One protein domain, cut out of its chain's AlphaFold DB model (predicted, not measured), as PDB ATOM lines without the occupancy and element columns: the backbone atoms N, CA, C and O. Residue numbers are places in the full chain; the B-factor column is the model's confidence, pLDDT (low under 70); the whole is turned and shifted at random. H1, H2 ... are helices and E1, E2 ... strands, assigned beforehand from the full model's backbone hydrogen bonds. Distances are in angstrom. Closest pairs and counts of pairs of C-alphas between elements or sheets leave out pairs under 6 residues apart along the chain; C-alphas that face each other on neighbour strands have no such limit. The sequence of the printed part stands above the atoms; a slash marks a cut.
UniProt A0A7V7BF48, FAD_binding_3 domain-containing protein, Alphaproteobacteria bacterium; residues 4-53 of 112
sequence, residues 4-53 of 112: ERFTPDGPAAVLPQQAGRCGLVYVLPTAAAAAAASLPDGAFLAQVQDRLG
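What this domain is: This is residues 4 to 53 of the 112 residues of the protein "FAD_binding_3 domain-containing protein" of Alphaproteobacteria bacterium (UniProt A0A7V7BF48). A hairpin of two strands, E1 and E2, makes one end of the longest axis, and from it the backbone passes to two helices, H1 and H2, that form an open V; H2 comes back from the V so that its last residues, 48 to 52, reach the hairpin. The first printed residues fold back along E1, and residues 4 to 5 make a short antiparallel pairing with residues 12 to 13 of E1. The printed part has 50 residues, with two named strands and then two named helices, in the order E1, E2, H1, H2; the sheet has the order E1 - E2, antiparallel, and the class is mixed, helices and strands. The whole is only just compact, close to loose, with a radius of gyration of the C-alphas of 11.2 A, and the C-alphas span 33 by 24 by 17 A.

Where its parts are: Start at Glu 4, C-alpha at (45.917, 41.522, 53.925), and read on to C-alpha 12 at (43.055, 41.402, 48.936), where E1 begins; it covers residues 12 to 16 and is 13.5 A long from first to last C-alpha. Next look at E2, residues 22 to 26, 12.4 A long. After it comes H1, residues 30 to 37, 10.5 A long. Then find C-alpha 41, where H2 begins; it covers residues 41 to 52, is 16.2 A long and ends at C-alpha 52, at (48.693, 44.994, 46.976).

How they stand to each other: Begin with the hairpin E1 and E2, antiparallel strands whose directions stand at 166 degrees. C-alphas 14 and 24 face each other at 4.8 A. N 13 and O 25 are within hydrogen-bond range at 2.8 A, as are N 25 and O 13 at 2.9 A. Now look from E1 to the last residues of H2: the closest C-alphas of the two are those of Ala 12 and Leu 52, 7.0 A apart. E2 and H2 are only just apart, with 8.1 A between their closest C-alphas. H1 and H2 are close but not clearly touching, the closest C-alphas being those of Ala 36 and Phe 44 at 6.3 A. Their lines stand at a steep tilt of 55 degrees, and they run opposite ways. E1 and H1 are apart. In H1 and H2 every O i to N i+4 pair is within hydrogen-bond range.

The domain as a whole: The two C-alphas farthest apart are those of Ala 19 and Ala 31, at 33.4 A, while the first and last printed C-alphas, of Glu 4 and Gly 53, are 11.1 A apart. The printed part has no cut, and the links E1 to E2, E2 to H1 and H1 to H2 are tight. The mean pLDDT of the printed part is 91.1, and no printed residue is under 70.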
ATOM      1  N   GLU A   4      47.268  41.195  54.355       89.19
ATOM      2  CA  GLU A   4      45.917  41.522  53.925       89.19
ATOM      3  C   GLU A   4      45.767  43.033  53.804       89.19
ATOM      4  O   GLU A   4      46.226  43.798  54.656       89.19
ATOM      5  N   ARG A   5      45.134  43.459  52.712       87.62
ATOM      6  CA  ARG A   5      44.820  44.853  52.437       87.62
ATOM      7  C   ARG A   5      43.324  45.005  52.226       87.62
ATOM      8  O   ARG A   5      42.768  44.446  51.285       87.62
ATOM      9  N   PHE A   6      42.702  45.835  53.050       88.19
ATOM     10  CA  PHE A   6      41.306  46.221  52.894       88.19
ATOM     11  C   PHE A   6      41.188  47.392  51.920       88.19
ATOM     12  O   PHE A   6      41.965  48.347  51.974       88.19
ATOM     13  N   THR A   7      40.223  47.305  51.010       85.69
ATOM     14  CA  THR A   7      39.902  48.365  50.047       85.69
ATOM     15  C   THR A   7      38.380  48.514  49.942       85.69
ATOM     16  O   THR A   7      37.674  47.587  50.349       85.69
ATOM     17  N   PRO A   8      37.858  49.620  49.376       87.06
ATOM     18  CA  PRO A   8      36.413  49.813  49.203       87.06
ATOM     19  C   PRO A   8      35.721  48.694  48.411       87.06
ATOM     20  O   PRO A   8      34.581  48.346  48.687       87.06
ATOM     21  N   ASP A   9      36.440  48.087  47.471       86.12
ATOM     22  CA  ASP A   9      35.953  47.007  46.607       86.12
ATOM     23  C   ASP A   9      36.071  45.610  47.253       86.12
ATOM     24  O   ASP A   9      35.740  44.603  46.631       86.12
ATOM     25  N   GLY A  10      36.602  45.526  48.474       86.31
ATOM     26  CA  GLY A  10      36.848  44.274  49.186       86.31
ATOM     27  C   GLY A  10      38.331  44.000  49.468       86.31
ATOM     28  O   GLY A  10      39.222  44.683  48.940       86.31
ATOM     29  N   PRO A  11      38.620  43.027  50.351       90.38
ATOM     30  CA  PRO A  11      39.980  42.701  50.753       90.38
ATOM     31  C   PRO A  11      40.774  41.988  49.653       90.38
ATOM     32  O   PRO A  11      40.241  41.231  48.839       90.38
ATOM     33  N   ALA A  12      42.085  42.200  49.667       90.69
ATOM     34  CA  ALA A  12      43.055  41.402  48.936       90.69
ATOM     35  C   ALA A  12      44.046  40.806  49.940       90.69
ATOM     36  O   ALA A  12      44.705  41.549  50.670       90.69
ATOM     37  N   ALA A  13      44.150  39.481  49.978       89.81
ATOM     38  CA  ALA A  13      45.003  38.761  50.911       89.81
ATOM     39  C   ALA A  13      46.005  37.869  50.177       89.81
ATOM     40  O   ALA A  13      45.667  37.180  49.213       89.81
ATOM     41  N   VAL A  14      47.239  37.862  50.673       90.25
ATOM     42  CA  VAL A  14      48.319  36.991  50.219       90.25
ATOM     43  C   VAL A  14      48.717  36.055  51.350       90.25
ATOM     44  O   VAL A  14      49.085  36.492  52.445       90.25
ATOM     45  N   LEU A  15      48.675  34.757  51.060       89.75
ATOM     46  CA  LEU A  15      49.045  33.690  51.979       89.75
ATOM     47  C   LEU A  15      50.359  33.052  51.515       89.75
ATOM     48  O   LEU A  15      50.422  32.552  50.390       89.75
ATOM     49  N   PRO A  16      51.420  33.050  52.338       88.31
ATOM     50  CA  PRO A  16      52.697  32.473  51.949       88.31
ATOM     51  C   PRO A  16      52.564  30.958  51.772       88.31
ATOM     52  O   PRO A  16      51.916  30.282  52.570       88.31
ATOM     53  N   GLN A  17      53.211  30.423  50.742       88.62
ATOM     54  CA  GLN A  17      53.363  28.989  50.513       88.62
ATOM     55  C   GLN A  17      54.852  28.637  50.406       88.62
ATOM     56  O   GLN A  17      55.732  29.497  50.468       88.62
ATOM     57  N   GLN A  18      55.152  27.347  50.266       87.56
ATOM     58  CA  GLN A  18      56.524  26.889  50.065       87.56
ATOM     59  C   GLN A  18      57.038  27.197  48.652       87.56
ATOM     60  O   GLN A  18      56.255  27.396  47.717       87.56
ATOM     61  N   ALA A  19      58.367  27.188  48.509       88.25
ATOM     62  CA  ALA A  19      59.081  27.394  47.247       88.25
ATOM     63  C   ALA A  19      58.773  28.743  46.563       88.25
ATOM     64  O   ALA A  19      58.575  28.802  45.354       88.25
ATOM     65  N   GLY A  20      58.691  29.826  47.347       85.62
ATOM     66  CA  GLY A  20      58.500  31.184  46.818       85.62
ATOM     67  C   GLY A  20      57.116  31.449  46.220       85.62
ATOM     68  O   GLY A  20      56.925  32.454  45.545       85.62
ATOM     69  N   ARG A  21      56.144  30.559  46.455       90.06
ATOM     70  CA  ARG A  21      54.761  30.728  45.997       90.06
ATOM     71  C   ARG A  21      53.909  31.413  47.052       90.06
ATOM     72  O   ARG A  21      54.212  31.389  48.246       90.06
ATOM     73  N   CYS A  22      52.785  31.959  46.613       90.81
ATOM     74  CA  CYS A  22      51.755  32.461  47.500       90.81
ATOM     75  C   CYS A  22      50.358  32.169  46.949       90.81
ATOM     76  O   CYS A  22      50.138  32.184  45.738       90.81
ATOM     77  N   GLY A  23      49.409  31.937  47.850       91.25
ATOM     78  CA  GLY A  23      47.989  31.986  47.531       91.25
ATOM     79  C   GLY A  23      47.507  33.433  47.513       91.25
ATOM     80  O   GLY A  23      47.897  34.219  48.375       91.25
ATOM     81  N   LEU A  24      46.651  33.770  46.554       91.00
ATOM     82  CA  LEU A  24      45.990  35.066  46.457       91.00
ATOM     83  C   LEU A  24      44.484  34.876  46.644       91.00
ATOM     84  O   LEU A  24      43.860  34.108  45.914       91.00
ATOM     85  N   VAL A  25      43.904  35.618  47.581       91.12
ATOM     86  CA  VAL A  25      42.457  35.823  47.678       91.12
ATOM     87  C   VAL A  25      42.190  37.264  47.282       91.12
ATOM     88  O   VAL A  25      42.667  38.186  47.937       91.12
ATOM     89  N   TYR A  26      41.453  37.459  46.191       92.00
ATOM     90  CA  TYR A  26      41.195  38.780  45.635       92.00
ATOM     91  C   TYR A  26      39.693  39.023  45.519       92.00
ATOM     92  O   TYR A  26      39.036  38.478  44.631       92.00
ATOM     93  N   VAL A  27      39.147  39.799  46.456       92.00
ATOM     94  CA  VAL A  27      37.716  40.104  46.515       92.00
ATOM     95  C   VAL A  27      37.434  41.396  45.758       92.00
ATOM     96  O   VAL A  27      38.111  42.408  45.948       92.00
ATOM     97  N   LEU A  28      36.422  41.329  44.897       92.38
ATOM     98  CA  LEU A  28      35.952  42.414  44.047       92.38
ATOM     99  C   LEU A  28      34.420  42.368  43.938       92.38
ATOM    100  O   LEU A  28      33.836  41.285  44.068       92.38
ATOM    101  N   PRO A  29      33.762  43.494  43.603       93.19
ATOM    102  CA  PRO A  29      32.377  43.485  43.154       93.19
ATOM    103  C   PRO A  29      32.199  42.558  41.948       93.19
ATOM    104  O   PRO A  29      33.085  42.466  41.100       93.19
ATOM    105  N   THR A  30      31.036  41.914  41.823       91.25
ATOM    106  CA  THR A  30      30.774  40.870  40.812       91.25
ATOM    107  C   THR A  30      31.162  41.279  39.388       91.25
ATOM    108  O   THR A  30      31.823  40.514  38.687       91.25
ATOM    109  N   ALA A  31      30.801  42.493  38.964       93.31
ATOM    110  CA  ALA A  31      31.139  42.995  37.631       93.31
ATOM    111  C   ALA A  31      32.658  43.180  37.446       93.31
ATOM    112  O   ALA A  31      33.212  42.787  36.421       93.31
ATOM    113  N   ALA A  32      33.346  43.716  38.458       93.62
ATOM    114  CA  ALA A  32      34.794  43.901  38.436       93.62
ATOM    115  C   ALA A  32      35.549  42.563  38.493       93.62
ATOM    116  O   ALA A  32      36.569  42.410  37.826       93.62
ATOM    117  N   ALA A  33      35.035  41.576  39.234       93.38
ATOM    118  CA  ALA A  33      35.587  40.225  39.271       93.38
ATOM    119  C   ALA A  33      35.508  39.548  37.894       93.38
ATOM    120  O   ALA A  33      36.495  38.972  37.437       93.38
ATOM    121  N   ALA A  34      34.368  39.671  37.205       93.62
ATOM    122  CA  ALA A  34      34.196  39.146  35.850       93.62
ATOM    123  C   ALA A  34      35.147  39.826  34.846       93.62
ATOM    124  O   ALA A  34      35.788  39.147  34.039       93.62
ATOM    125  N   ALA A  35      35.294  41.151  34.938       94.69
ATOM    126  CA  ALA A  35      36.246  41.900  34.123       94.69
ATOM    127  C   ALA A  35      37.695  41.446  34.379       94.69
ATOM    128  O   ALA A  35      38.405  41.106  33.434       94.69
ATOM    129  N   ALA A  36      38.111  41.347  35.645       93.81
ATOM    130  CA  ALA A  36      39.453  40.905  36.023       93.81
ATOM    131  C   ALA A  36      39.742  39.452  35.599       93.81
ATOM    132  O   ALA A  36      40.841  39.141  35.140       93.81
ATOM    133  N   ALA A  37      38.756  38.556  35.699       91.56
ATOM    134  CA  ALA A  37      38.881  37.169  35.245       91.56
ATOM    135  C   ALA A  37      39.099  37.056  33.726       91.56
ATOM    136  O   ALA A  37      39.728  36.104  33.269       91.56
ATOM    137  N   SER A  38      38.617  38.040  32.964       94.38
ATOM    138  CA  SER A  38      38.732  38.089  31.501       94.38
ATOM    139  C   SER A  38      40.051  38.709  31.022       94.38
ATOM    140  O   SER A  38      40.351  38.668  29.831       94.38
ATOM    141  N   LEU A  39      40.851  39.282  31.928       95.62
ATOM    142  CA  LEU A  39      42.136  39.879  31.577       95.62
ATOM    143  C   LEU A  39      43.178  38.815  31.192       95.62
ATOM    144  O   LEU A  39      43.202  37.724  31.781       95.62
ATOM    145  N   PRO A  40      44.108  39.150  30.277       95.50
ATOM    146  CA  PRO A  40      45.349  38.404  30.109       95.50
ATOM    147  C   PRO A  40      46.145  38.348  31.419       95.50
ATOM    148  O   PRO A  40      46.107  39.292  32.212       95.50
ATOM    149  N   ASP A  41      46.913  37.278  31.623       94.25
ATOM    150  CA  ASP A  41      47.628  37.028  32.883       94.25
ATOM    151  C   ASP A  41      48.530  38.197  33.306       94.25
ATOM    152  O   ASP A  41      48.514  38.591  34.469       94.25
ATOM    153  N   GLY A  42      49.261  38.806  32.366       94.31
ATOM    154  CA  GLY A  42      50.123  39.956  32.657       94.31
ATOM    155  C   GLY A  42      49.350  41.194  33.126       94.31
ATOM    156  O   GLY A  42      49.761  41.856  34.076       94.31
ATOM    157  N   ALA A  43      48.197  41.477  32.512       95.31
ATOM    158  CA  ALA A  43      47.347  42.601  32.904       95.31
ATOM    159  C   ALA A  43      46.690  42.355  34.271       95.31
ATOM    160  O   ALA A  43      46.620  43.261  35.101       95.31
ATOM    161  N   PHE A  44      46.267  41.115  34.531       95.19
ATOM    162  CA  PHE A  44      45.747  40.715  35.836       95.19
ATOM    163  C   PHE A  44      46.811  40.848  36.936       95.19
ATOM    164  O   PHE A  44      46.536  41.417  37.992       95.19
ATOM    165  N   LEU A  45      48.033  40.362  36.688       93.56
ATOM    166  CA  LEU A  45      49.145  40.472  37.635       93.56
ATOM    167  C   LEU A  45      49.484  41.929  37.947       93.56
ATOM    168  O   LEU A  45      49.633  42.263  39.121       93.56
ATOM    169  N   ALA A  46      49.542  42.795  36.933       93.50
ATOM    170  CA  ALA A  46      49.770  44.225  37.126       93.50
ATOM    171  C   ALA A  46      48.675  44.859  38.001       93.50
ATOM    172  O   ALA A  46      48.978  45.523  38.989       93.50
ATOM    173  N   GLN A  47      47.401  44.568  37.713       93.75
ATOM    174  CA  GLN A  47      46.276  45.068  38.507       93.75
ATOM    175  C   GLN A  47      46.357  44.617  39.977       93.75
ATOM    176  O   GLN A  47      46.108  45.401  40.897       93.75
ATOM    177  N   VAL A  48      46.701  43.349  40.218       92.56
ATOM    178  CA  VAL A  48      46.871  42.810  41.575       92.56
ATOM    179  C   VAL A  48      48.079  43.446  42.271       92.56
ATOM    180  O   VAL A  48      47.983  43.800  43.449       92.56
ATOM    181  N   GLN A  49      49.194  43.620  41.559       92.81
ATOM    182  CA  GLN A  49      50.410  44.252  42.070       92.81
ATOM    183  C   GLN A  49      50.151  45.694  42.511       92.81
ATOM    184  O   GLN A  49      50.567  46.071  43.609       92.81
ATOM    185  N   ASP A  50      49.436  46.477  41.704       92.19
ATOM    186  CA  ASP A  50      49.072  47.860  42.025       92.19
ATOM    187  C   ASP A  50      48.218  47.924  43.291       92.19
ATOM    188  O   ASP A  50      48.434  48.760  44.175       92.19
ATOM    189  N   ARG A  51      47.280  46.985  43.430       90.06
ATOM    190  CA  ARG A  51      46.392  46.932  44.588       90.06
ATOM    191  C   ARG A  51      47.113  46.511  45.862       90.06
ATOM    192  O   ARG A  51      46.929  47.137  46.906       90.06
ATOM    193  N   LEU A  52      47.940  45.470  45.810       88.00
ATOM    194  CA  LEU A  52      48.693  44.994  46.976       88.00
ATOM    195  C   LEU A  52      49.861  45.924  47.336       88.00
ATOM    196  O   LEU A  52      50.243  46.004  48.508       88.00
ATOM    197  N   GLY A  53      50.374  46.674  46.361       87.00
ATOM    198  CA  GLY A  53      51.626  47.414  46.456       87.00
ATOM    199  C   GLY A  53      52.841  46.484  46.395       87.00
ATOM    200  O   GLY A  53      52.721  45.273  46.245       87.00
TER     201      GLY A  53